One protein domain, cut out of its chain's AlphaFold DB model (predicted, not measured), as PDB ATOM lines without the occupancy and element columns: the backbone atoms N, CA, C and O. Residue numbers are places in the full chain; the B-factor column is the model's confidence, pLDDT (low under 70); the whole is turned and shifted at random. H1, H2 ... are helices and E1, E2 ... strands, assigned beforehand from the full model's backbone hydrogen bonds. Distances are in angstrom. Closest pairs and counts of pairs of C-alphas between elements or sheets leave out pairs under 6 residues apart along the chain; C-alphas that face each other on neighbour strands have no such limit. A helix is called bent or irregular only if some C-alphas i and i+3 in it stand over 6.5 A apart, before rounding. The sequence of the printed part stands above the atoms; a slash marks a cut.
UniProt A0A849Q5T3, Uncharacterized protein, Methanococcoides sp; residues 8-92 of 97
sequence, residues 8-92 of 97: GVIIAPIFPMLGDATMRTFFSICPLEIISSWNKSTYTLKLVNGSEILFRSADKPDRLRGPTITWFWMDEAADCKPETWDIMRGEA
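What this domain is: This is residues 8 to 92 of the 97 residues of an uncharacterized protein of Methanococcoides sp (UniProt A0A849Q5T3). What is the main picture? A twisted wall of five strands has the long helix H1 along one face, packed on E4 and E1, and H3 over edge strand E5 on the opposite face. Short H2 packs on H3, while the hairpin of E2 and E3 makes the end of the sheet away from H3. What is printed, and in which order? The printed part has 85 residues with three named helices and five named strands, in the order E1 H1 E2 E3 E4 H2 E5 H3; the sheet, ordered E2 E3 E4 E1 E5, is mixed, and the class is mixed, helices and strands. How large is it? It is compact, with a radius of gyration of the C-alphas of 12.5 A and spans of 36 by 26 by 20 A.

How they stand to each other: How do the strands pair? E1, residues 8 to 12, is parallel to E4, residues 52 to 57, with N 10 and O 54 2.8 A apart, and to E5, residues 71 to 74, with N 11 and O 73 2.8 A apart. E2, residues 35 to 39, E3, residues 44 to 47, and E4 form a meander of two hairpins, each strand the antiparallel neighbour of the one before, with N 46 and O 37 2.8 A apart and N 45 and O 53 2.9 A apart. Where are the helices? H1, residues 15 to 29, is on the sheet at a height of 8.4 A, along E4 at 19 degrees on the local plane, and its closest C-alphas to E4 are those of Phe 15 and Ser 57, 5.0 A apart. H3, residues 83 to 91, is on the opposite face, over E5 at a height of 10.0 A, its local plane fitted to only just enough C-alphas, 6; the closest, those of Phe 72 and Met 88, are 7.0 A apart. H2, residues 61 to 64, only grazes the sheet and touches H3, the closest C-alphas being those of Pro 61 and Thr 84, 5.3 A apart. How do crossovers and helix backbones run? E1, H1, E2 and E4, H2, E5 are split strand-helix-strand units, same-way strands with other strands between them in the sheet, both with right-handed crossovers. Every O i to N i+4 pair is within hydrogen-bond range in H3 and 9 of 11 in H1; H2 is too short for one, and its 1 O i to N i+3 pair is within range.

Where its parts are: Where does the first strand begin? E1 begins at C-alpha 8, (112.456, 120.536, 85.834), and is 13.7 A long. How long are the others? H1 is 20.1 A long and irregular, but only just: C-alphas 20 and 23 are 6.6 A apart. E2 measures 11.3 A, E3 10.0 A, E4 16.6 A, H2 5.5 A and E5 10.3 A. Where does the last helix end? H3, 12.5 A long, ends at C-alpha 91, (110.045, 130.766, 86.683).

The domain as a whole: How far does it reach? The two C-alphas farthest apart, those of Glu 33 and Pro 82, are 36.2 A apart. Are there cuts, long links or weak places? The printed part has no cut and no long link. Its mean pLDDT is 96.2, and no printed residue is under 70.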
ATOM      1  N   GLY A   8     113.604 120.647  84.946       95.94
ATOM      2  CA  GLY A   8     112.456 120.536  85.834       95.94
ATOM      3  C   GLY A   8     112.808 120.723  87.299       95.94
ATOM      4  O   GLY A   8     113.940 120.467  87.719       95.94
ATOM      5  N   VAL A   9     111.818 121.111  88.099       97.31
ATOM      6  CA  VAL A   9     111.961 121.198  89.557       97.31
ATOM      7  C   VAL A   9     110.845 120.421  90.244       97.31
ATOM      8  O   VAL A   9     109.670 120.630  89.961       97.31
ATOM      9  N   ILE A  10     111.209 119.542  91.171       98.06
ATOM     10  CA  ILE A  10     110.280 118.894  92.095       98.06
ATOM     11  C   ILE A  10     110.458 119.553  93.458       98.06
ATOM     12  O   ILE A  10     111.581 119.627  93.970       98.06
ATOM     13  N   ILE A  11     109.362 120.033  94.039       98.00
ATOM     14  CA  ILE A  11     109.365 120.658  95.358       98.00
ATOM     15  C   ILE A  11     108.381 120.008  96.315       98.00
ATOM     16  O   ILE A  11     107.365 119.469  95.894       98.00
ATOM     17  N   ALA A  12     108.695 120.107  97.602       98.31
ATOM     18  CA  ALA A  12     107.817 119.769  98.718       98.31
ATOM     19  C   ALA A  12     107.979 120.837  99.824       98.31
ATOM     20  O   ALA A  12     108.965 121.591  99.782       98.31
ATOM     21  N   PRO A  13     107.077 120.916 100.823       98.38
ATOM     22  CA  PRO A  13     107.055 121.999 101.809       98.38
ATOM     23  C   PRO A  13     108.375 122.161 102.559       98.38
ATOM     24  O   PRO A  13     108.929 123.255 102.617       98.38
ATOM     25  N   ILE A  14     108.931 121.063 103.072       98.19
ATOM     26  CA  ILE A  14     110.207 121.053 103.792       98.19
ATOM     27  C   ILE A  14     111.113 119.926 103.297       98.19
ATOM     28  O   ILE A  14     110.655 118.902 102.789       98.19
ATOM     29  N   PHE A  15     112.419 120.095 103.493       97.06
ATOM     30  CA  PHE A  15     113.424 119.140 103.030       97.06
ATOM     31  C   PHE A  15     113.237 117.700 103.562       97.06
ATOM     32  O   PHE A  15     113.385 116.768 102.772       97.06
ATOM     33  N   PRO A  16     112.864 117.469 104.841       97.62
ATOM     34  CA  PRO A  16     112.547 116.121 105.315       97.62
ATOM     35  C   PRO A  16     111.399 115.457 104.542       97.62
ATOM     36  O   PRO A  16     111.552 114.326 104.098       97.62
ATOM     37  N   MET A  17     110.295 116.174 104.287       97.62
ATOM     38  CA  MET A  17     109.168 115.653 103.493       97.62
ATOM     39  C   MET A  17     109.595 115.342 102.056       97.62
ATOM     40  O   MET A  17     109.279 114.272 101.534       97.62
ATOM     41  N   LEU A  18     110.384 116.236 101.449       97.88
ATOM     42  CA  LEU A  18     110.955 116.026 100.119       97.88
ATOM     43  C   LEU A  18     111.764 114.724 100.053       97.88
ATOM     44  O   LEU A  18     111.640 113.978  99.088       97.88
ATOM     45  N   GLY A  19     112.594 114.448 101.061       97.19
ATOM     46  CA  GLY A  19     113.416 113.239 101.121       97.19
ATOM     47  C   GLY A  19     112.608 111.971 101.406       97.19
ATOM     48  O   GLY A  19     112.707 110.988 100.667       97.19
ATOM     49  N   ASP A  20     111.814 111.996 102.476       96.88
ATOM     50  CA  ASP A  20     111.164 110.809 103.034       96.88
ATOM     51  C   ASP A  20     109.944 110.352 102.231       96.88
ATOM     52  O   ASP A  20     109.689 109.146 102.162       96.88
ATOM     53  N   ALA A  21     109.226 111.284 101.595       96.19
ATOM     54  CA  ALA A  21     108.038 110.994 100.798       96.19
ATOM     55  C   ALA A  21     108.319 111.133  99.296       96.19
ATOM     56  O   ALA A  21     108.326 110.131  98.572       96.19
ATOM     57  N   THR A  22     108.597 112.352  98.826       97.81
ATOM     58  CA  THR A  22     108.623 112.668  97.390       97.81
ATOM     59  C   THR A  22     109.768 111.963  96.664       97.81
ATOM     60  O   THR A  22     109.541 111.237  95.699       97.81
ATOM     61  N   MET A  23     111.009 112.116  97.137       97.88
ATOM     62  CA  MET A  23     112.190 111.485  96.545       97.88
ATOM     63  C   MET A  23     112.128 109.966  96.683       97.88
ATOM     64  O   MET A  23     112.409 109.262  95.716       97.88
ATOM     65  N   ARG A  24     111.733 109.448  97.856       97.38
ATOM     66  CA  ARG A  24     111.566 108.004  98.073       97.38
ATOM     67  C   ARG A  24     110.599 107.397  97.055       97.38
ATOM     68  O   ARG A  24     110.924 106.377  96.455       97.38
ATOM     69  N   THR A  25     109.445 108.030  96.852       97.44
ATOM     70  CA  THR A  25     108.429 107.571  95.896       97.44
ATOM     71  C   THR A  25     108.904 107.744  94.459       97.44
ATOM     72  O   THR A  25     108.793 106.822  93.662       97.44
ATOM     73  N   PHE A  26     109.501 108.889  94.124       97.62
ATOM     74  CA  PHE A  26     110.038 109.132  92.788       97.62
ATOM     75  C   PHE A  26     111.067 108.066  92.399       97.62
ATOM     76  O   PHE A  26     110.943 107.449  91.347       97.62
ATOM     77  N   PHE A  27     112.060 107.802  93.251       97.19
ATOM     78  CA  PHE A  27     113.105 106.819  92.956       97.19
ATOM     79  C   PHE A  27     112.619 105.365  93.011       97.19
ATOM     80  O   PHE A  27     113.285 104.512  92.433       97.19
ATOM     81  N   SER A  28     111.489 105.058  93.662       97.56
ATOM     82  CA  SER A  28     110.929 103.699  93.645       97.56
ATOM     83  C   SER A  28     110.212 103.366  92.335       97.56
ATOM     84  O   SER A  28     110.169 102.198  91.953       97.56
ATOM     85  N   ILE A  29     109.675 104.377  91.642       96.75
ATOM     86  CA  ILE A  29     108.940 104.205  90.377       96.75
ATOM     87  C   ILE A  29     109.738 104.635  89.142       96.75
ATOM     88  O   ILE A  29     109.377 104.270  88.026       96.75
ATOM     89  N   CYS A  30     110.793 105.438  89.315       95.75
ATOM     90  CA  CYS A  30     111.624 105.921  88.217       95.75
ATOM     91  C   CYS A  30     112.493 104.776  87.663       95.75
ATOM     92  O   CYS A  30     113.303 104.226  88.414       95.75
ATOM     93  N   PRO A  31     112.370 104.422  86.369       96.38
ATOM     94  CA  PRO A  31     113.203 103.387  85.762       96.38
ATOM     95  C   PRO A  31     114.690 103.754  85.840       96.38
ATOM     96  O   PRO A  31     115.081 104.884  85.541       96.38
ATOM     97  N   LEU A  32     115.545 102.805  86.222       96.12
ATOM     98  CA  LEU A  32     116.980 103.073  86.370       96.12
ATOM     99  C   LEU A  32     117.651 103.370  85.022       96.12
ATOM    100  O   LEU A  32     118.623 104.116  84.970       96.12
ATOM    101  N   GLU A  33     117.102 102.844  83.930       97.25
ATOM    102  CA  GLU A  33     117.631 102.956  82.570       97.25
ATOM    103  C   GLU A  33     117.565 104.386  82.023       97.25
ATOM    104  O   GLU A  33     118.308 104.735  81.106       97.25
ATOM    105  N   ILE A  34     116.681 105.226  82.575       96.31
ATOM    106  CA  ILE A  34     116.558 106.628  82.160       96.31
ATOM    107  C   ILE A  34     117.427 107.572  82.997       96.31
ATOM    108  O   ILE A  34     117.585 108.738  82.625       96.31
ATOM    109  N   ILE A  35     118.005 107.089  84.102       97.44
ATOM    110  CA  ILE A  35     118.854 107.876  84.995       97.44
ATOM    111  C   ILE A  35     120.290 107.862  84.469       97.44
ATOM    112  O   ILE A  35     120.945 106.828  84.414       97.44
ATOM    113  N   SER A  36     120.811 109.042  84.137       97.81
ATOM    114  CA  SER A  36     122.222 109.217  83.789       97.81
ATOM    115  C   SER A  36     123.093 109.391  85.035       97.81
ATOM    116  O   SER A  36     124.147 108.770  85.144       97.81
ATOM    117  N   SER A  37     122.686 110.238  85.986       98.25
ATOM    118  CA  SER A  37     123.425 110.430  87.243       98.25
ATOM    119  C   SER A  37     122.573 111.084  88.327       98.25
ATOM    120  O   SER A  37     121.654 111.845  88.028       98.25
ATOM    121  N   TRP A  38     122.910 110.823  89.592       98.06
ATOM    122  CA  TRP A  38     122.286 111.442  90.762       98.06
ATOM    123  C   TRP A  38     123.339 112.106  91.654       98.06
ATOM    124  O   TRP A  38     124.205 111.433  92.217       98.06
ATOM    125  N   ASN A  39     123.255 113.428  91.808       98.06
ATOM    126  CA  ASN A  39     124.115 114.194  92.703       98.06
ATOM    127  C   ASN A  39     123.400 114.448  94.036       98.06
ATOM    128  O   ASN A  39     122.509 115.293  94.126       98.06
ATOM    129  N   LYS A  40     123.830 113.738  95.085       95.50
ATOM    130  CA  LYS A  40     123.279 113.850  96.446       95.50
ATOM    131  C   LYS A  40     123.606 115.173  97.142       95.50
ATOM    132  O   LYS A  40     122.866 115.571  98.030       95.50
ATOM    133  N   SER A  41     124.689 115.847  96.761       96.50
ATOM    134  CA  SER A  41     125.091 117.116  97.381       96.50
ATOM    135  C   SER A  41     124.254 118.285  96.867       96.50
ATOM    136  O   SER A  41     123.922 119.189  97.628       96.50
ATOM    137  N   THR A  42     123.899 118.270  95.579       96.31
ATOM    138  CA  THR A  42     123.096 119.329  94.943       96.31
ATOM    139  C   THR A  42     121.628 118.954  94.761       96.31
ATOM    140  O   THR A  42     120.838 119.783  94.304       96.31
ATOM    141  N   TYR A  43     121.264 117.713  95.094       97.81
ATOM    142  CA  TYR A  43     119.950 117.126  94.853       97.81
ATOM    143  C   TYR A  43     119.490 117.321  93.402       97.81
ATOM    144  O   TYR A  43     118.419 117.867  93.131       97.81
ATOM    145  N   THR A  44     120.358 116.916  92.471       98.19
ATOM    146  CA  THR A  44     120.155 117.052  91.023       98.19
ATOM    147  C   THR A  44     120.228 115.687  90.357       98.19
ATOM    148  O   THR A  44     121.228 114.978  90.488       98.19
ATOM    149  N   LEU A  45     119.185 115.337  89.613       98.31
ATOM    150  CA  LEU A  45     119.114 114.139  88.788       98.31
ATOM    151  C   LEU A  45     119.300 114.526  87.325       98.31
ATOM    152  O   LEU A  45     118.599 115.406  86.838       98.31
ATOM    153  N   LYS A  46     120.209 113.854  86.620       97.88
ATOM    154  CA  LYS A  46     120.351 113.976  85.166       97.88
ATOM    155  C   LYS A  46     119.781 112.739  84.493       97.88
ATOM    156  O   LYS A  46     120.055 111.620  84.934       97.88
ATOM    157  N   LEU A  47     119.025 112.936  83.421       97.31
ATOM    158  CA  LEU A  47     118.449 111.873  82.604       97.31
ATOM    159  C   LEU A  47     119.283 111.640  81.340       97.31
ATOM    160  O   LEU A  47     119.987 112.532  80.869       97.31
ATOM    161  N   VAL A  48     119.173 110.448  80.753       97.06
ATOM    162  CA  VAL A  48     119.921 110.064  79.536       97.06
ATOM    163  C   VAL A  48     119.607 110.936  78.314       97.06
ATOM    164  O   VAL A  48     120.415 111.031  77.397       97.06
ATOM    165  N   ASN A  49     118.458 111.616  78.309       93.50
ATOM    166  CA  ASN A  49     118.063 112.556  77.256       93.50
ATOM    167  C   ASN A  49     118.589 113.992  77.481       93.50
ATOM    168  O   ASN A  49     118.097 114.930  76.851       93.50
ATOM    169  N   GLY A  50     119.511 114.180  78.430       95.25
ATOM    170  CA  GLY A  50     120.087 115.476  78.792       95.25
ATOM    171  C   GLY A  50     119.204 116.356  79.678       95.25
ATOM    172  O   GLY A  50     119.629 117.450  80.031       95.25
ATOM    173  N   SER A  51     117.993 115.916  80.041       95.75
ATOM    174  CA  SER A  51     117.147 116.670  80.975       95.75
ATOM    175  C   SER A  51     117.689 116.595  82.399       95.75
ATOM    176  O   SER A  51     118.311 115.603  82.789       95.75
ATOM    177  N   GLU A  52     117.382 117.608  83.199       96.88
ATOM    178  CA  GLU A  52     117.730 117.665  84.615       96.88
ATOM    179  C   GLU A  52     116.486 117.865  85.482       96.88
ATOM    180  O   GLU A  52     115.544 118.559  85.100       96.88
ATOM    181  N   ILE A  53     116.492 117.258  86.667       97.56
ATOM    182  CA  ILE A  53     115.468 117.435  87.696       97.56
ATOM    183  C   ILE A  53     116.158 117.902  88.974       97.56
ATOM    184  O   ILE A  53     117.029 117.216  89.516       97.56
ATOM    185  N   LEU A  54     115.763 119.075  89.457       97.69
ATOM    186  CA  LEU A  54     116.204 119.622  90.734       97.69
ATOM    187  C   LEU A  54     115.177 119.286  91.809       97.69
ATOM    188  O   LEU A  54     113.999 119.582  91.646       97.69
ATOM    189  N   PHE A  55     115.620 118.737  92.934       98.19
ATOM    190  CA  PHE A  55     114.766 118.552  94.106       98.19
ATOM    191  C   PHE A  55     115.019 119.705  95.077       98.19
ATOM    192  O   PHE A  55     116.164 119.931  95.489       98.19
ATOM    193  N   ARG A  56     113.988 120.490  95.406       97.69
ATOM    194  CA  ARG A  56     114.116 121.698  96.242       97.69
ATOM    195  C   ARG A  56     113.032 121.764  97.315       97.69
ATOM    196  O   ARG A  56     111.929 121.275  97.142       97.69
ATOM    197  N   SER A  57     113.361 122.376  98.446       97.69
ATOM    198  CA  SER A  57     112.419 122.605  99.548       97.69
ATOM    199  C   SER A  57     111.748 123.969  99.394       97.69
ATOM    200  O   SER A  57     112.444 124.951  99.133       97.69
ATOM    201  N   ALA A  58     110.440 124.042  99.641       97.94
ATOM    202  CA  ALA A  58     109.665 125.284  99.623       97.94
ATOM    203  C   ALA A  58     109.670 126.061 100.955       97.94
ATOM    204  O   ALA A  58     109.153 127.168 101.009       97.94
ATOM    205  N   ASP A  59     110.306 125.539 102.009       97.69
ATOM    206  CA  ASP A  59     110.442 126.178 103.335       97.69
ATOM    207  C   ASP A  59     110.827 127.674 103.265       97.69
ATOM    208  O   ASP A  59     110.273 128.545 103.952       97.69
ATOM    209  N   LYS A  60     111.743 127.993 102.341       97.06
ATOM    210  CA  LYS A  60     112.175 129.359 102.016       97.06
ATOM    211  C   LYS A  60     111.886 129.650 100.537       97.06
ATOM    212  O   LYS A  60     112.813 129.512  99.734       97.06
ATOM    213  N   PRO A  61     110.650 130.054 100.173       96.12
ATOM    214  CA  PRO A  61     110.225 130.181  98.777       96.12
ATOM    215  C   PRO A  61     111.105 131.112  97.943       96.12
ATOM    216  O   PRO A  61     111.377 130.817  96.787       96.12
ATOM    217  N   ASP A  62     111.650 132.179  98.535       96.00
ATOM    218  CA  ASP A  62     112.554 133.103  97.835       96.00
ATOM    219  C   ASP A  62     113.803 132.431  97.247       96.00
ATOM    220  O   ASP A  62     114.372 132.927  96.278       96.00
ATOM    221  N   ARG A  63     114.226 131.282  97.791       94.81
ATOM    222  CA  ARG A  63     115.359 130.501  97.262       94.81
ATOM    223  C   ARG A  63     115.021 129.705  96.002       94.81
ATOM    224  O   ARG A  63     115.927 129.128  95.409       94.81
ATOM    225  N   LEU A  64     113.744 129.626  95.634       95.25
ATOM    226  CA  LEU A  64     113.283 128.979  94.406       95.25
ATOM    227  C   LEU A  64     113.355 129.917  93.196       95.25
ATOM    228  O   LEU A  64     113.182 129.453  92.074       95.25
ATOM    229  N   ARG A  65     113.631 131.209  93.414       93.38
ATOM    230  CA  ARG A  65     113.806 132.205  92.354       93.38
ATOM    231  C   ARG A  65     115.125 132.025  91.608       93.38
ATOM    232  O   ARG A  65     116.125 131.613  92.199       93.38
ATOM    233  N   GLY A  66     115.146 132.421  90.337       84.81
ATOM    234  CA  GLY A  66     116.353 132.508  89.514       84.81
ATOM    235  C   GLY A  66     116.547 131.430  88.438       84.81
ATOM    236  O   GLY A  66     117.113 131.773  87.399       84.81
ATOM    237  N   PRO A  67     116.151 130.152  88.613       79.62
ATOM    238  CA  PRO A  67     116.267 129.183  87.537       79.62
ATOM    239  C   PRO A  67     115.088 129.323  86.568       79.62
ATOM    240  O   PRO A  67     113.956 129.030  86.929       79.62
ATOM    241  N   THR A  68     115.362 129.656  85.306       86.25
ATOM    242  CA  THR A  68     114.375 129.491  84.230       86.25
ATOM    243  C   THR A  68     114.145 128.002  83.985       86.25
ATOM    244  O   THR A  68     115.048 127.290  83.542       86.25
ATOM    245  N   ILE A  69     112.946 127.519  84.301       93.62
ATOM    246  CA  ILE A  69     112.597 126.093  84.264       93.62
ATOM    247  C   ILE A  69     111.526 125.845  83.206       93.62
ATOM    248  O   ILE A  69     110.750 126.728  82.855       93.62
ATOM    249  N   THR A  70     111.469 124.625  82.683       94.31
ATOM    250  CA  THR A  70     110.452 124.234  81.693       94.31
ATOM    251  C   THR A  70     109.173 123.731  82.361       94.31
ATOM    252  O   THR A  70     108.089 123.827  81.792       94.31
ATOM    253  N   TRP A  71     109.291 123.142  83.551       94.31
ATOM    254  CA  TRP A  71     108.169 122.596  84.310       94.31
ATOM    255  C   TRP A  71     108.514 122.496  85.794       94.31
ATOM    256  O   TRP A  71     109.684 122.449  86.178       94.31
ATOM    257  N   PHE A  72     107.483 122.402  86.630       96.50
ATOM    258  CA  PHE A  72     107.643 122.068  88.037       96.50
ATOM    259  C   PHE A  72     106.538 121.130  88.523       96.50
ATOM    260  O   PHE A  72     105.448 121.085  87.957       96.50
ATOM    261  N   TRP A  73     106.836 120.388  89.585       96.88
ATOM    262  CA  TRP A  73     105.885 119.578  90.337       96.88
ATOM    263  C   TRP A  73     105.967 119.981  91.810       96.88
ATOM    264  O   TRP A  73     107.048 119.969  92.395       96.88
ATOM    265  N   MET A  74     104.830 120.369  92.389       97.50
ATOM    266  CA  MET A  74     104.696 120.651  93.817       97.50
ATOM    267  C   MET A  74     103.975 119.491  94.493       97.50
ATOM    268  O   MET A  74     102.792 119.274  94.235       97.50
ATOM    269  N   ASP A  75     104.688 118.752  95.331       97.69
ATOM    270  CA  ASP A  75     104.106 117.781  96.248       97.69
ATOM    271  C   ASP A  75     103.612 118.498  97.511       97.69
ATOM    272  O   ASP A  75     104.206 119.499  97.920       97.69
ATOM    273  N   GLU A  76     102.509 118.028  98.097       96.62
ATOM    274  CA  GLU A  76     101.861 118.649  99.269       96.62
ATOM    275  C   GLU A  76     101.668 120.175  99.131       96.62
ATOM    276  O   GLU A  76     101.967 120.970 100.023       96.62
ATOM    277  N   ALA A  77     101.175 120.620  97.968       96.19
ATOM    278  CA  ALA A  77     101.068 122.043  97.637       96.19
ATOM    279  C   ALA A  77     100.211 122.853  98.631       96.19
ATOM    280  O   ALA A  77     100.445 124.050  98.792       96.19
ATOM    281  N   ALA A  78      99.248 122.211  99.304       96.88
ATOM    282  CA  ALA A  78      98.413 122.840 100.329       96.88
ATOM    283  C   ALA A  78      99.205 123.268 101.580       96.88
ATOM    284  O   ALA A  78      98.814 124.229 102.240       96.88
ATOM    285  N   ASP A  79     100.328 122.603 101.863       97.31
ATOM    286  CA  ASP A  79     101.208 122.897 102.999       97.31
ATOM    287  C   ASP A  79     102.332 123.886 102.636       97.31
ATOM    288  O   ASP A  79     103.107 124.325 103.490       97.31
ATOM    289  N   CYS A  80     102.449 124.256 101.359       97.38
ATOM    290  CA  CYS A  80     103.381 125.285 100.914       97.38
ATOM    291  C   CYS A  80     102.823 126.691 101.189       97.38
ATOM    292  O   CYS A  80     101.620 126.941 101.120       97.38
ATOM    293  N   LYS A  81     103.717 127.663 101.414       97.25
ATOM    294  CA  LYS A  81     103.323 129.081 101.460       97.25
ATOM    295  C   LYS A  81     102.699 129.493 100.119       97.25
ATOM    296  O   LYS A  81     103.287 129.139  99.090       97.25
ATOM    297  N   PRO A  82     101.607 130.281 100.097       94.88
ATOM    298  CA  PRO A  82     100.923 130.666  98.859       94.88
ATOM    299  C   PRO A  82     101.848 131.300  97.812       94.88
ATOM    300  O   PRO A  82     101.736 130.988  96.629       94.88
ATOM    301  N   GLU A  83     102.823 132.110  98.244       96.88
ATOM    302  CA  GLU A  83     103.795 132.750  97.344       96.88
ATOM    303  C   GLU A  83     104.650 131.755  96.539       96.88
ATOM    304  O   GLU A  83     105.151 132.098  95.470       96.88
ATOM    305  N   THR A  84     104.797 130.513  97.017       97.44
ATOM    306  CA  THR A  84     105.551 129.455  96.331       97.44
ATOM    307  C   THR A  84     104.979 129.205  94.942       97.44
ATOM    308  O   THR A  84     105.730 129.077  93.980       97.44
ATOM    309  N   TRP A  85     103.652 129.173  94.823       95.69
ATOM    310  CA  TRP A  85     102.979 128.925  93.553       95.69
ATOM    311  C   TRP A  85     103.266 130.024  92.529       95.69
ATOM    312  O   TRP A  85     103.558 129.733  91.369       95.69
ATOM    313  N   ASP A  86     103.219 131.284  92.957       95.56
ATOM    314  CA  ASP A  86     103.460 132.422  92.073       95.56
ATOM    315  C   ASP A  86     104.930 132.517  91.655       95.56
ATOM    316  O   ASP A  86     105.215 132.825  90.499       95.56
ATOM    317  N   ILE A  87     105.860 132.170  92.554       96.00
ATOM    318  CA  ILE A  87     107.284 132.045  92.221       96.00
ATOM    319  C   ILE A  87     107.479 130.958  91.166       96.00
ATOM    320  O   ILE A  87     108.002 131.240  90.092       96.00
ATOM    321  N   MET A  88     107.015 129.734  91.429       96.06
ATOM    322  CA  MET A  88     107.241 128.608  90.521       96.06
ATOM    323  C   MET A  88     106.576 128.813  89.158       96.06
ATOM    324  O   MET A  88     107.175 128.490  88.135       96.06
ATOM    325  N   ARG A  89     105.371 129.402  89.120       94.38
ATOM    326  CA  ARG A  89     104.734 129.791  87.854       94.38
ATOM    327  C   ARG A  89     105.513 130.863  87.101       94.38
ATOM    328  O   ARG A  89     105.547 130.794  85.882       94.38
ATOM    329  N   GLY A  90     106.094 131.845  87.790       92.94
ATOM    330  CA  GLY A  90     106.880 132.903  87.149       92.94
ATOM    331  C   GLY A  90     108.193 132.397  86.542       92.94
ATOM    332  O   GLY A  90     108.611 132.882  85.494       92.94
ATOM    333  N   GLU A  91     108.816 131.403  87.176       91.50
ATOM    334  CA  GLU A  91     110.045 130.766  86.683       91.50
ATOM    335  C   GLU A  91     109.784 129.766  85.541       91.50
ATOM    336  O   GLU A  91     110.669 129.504  84.720       91.50
ATOM    337  N   ALA A  92     108.575 129.195  85.478       92.00
ATOM    338  CA  ALA A  92     108.186 128.217  84.471       92.00
ATOM    339  C   ALA A  92     107.843 128.875  83.132       92.00
ATOM    340  O   ALA A  92     106.813 129.528  82.980       92.00
TER     341      ALA A  92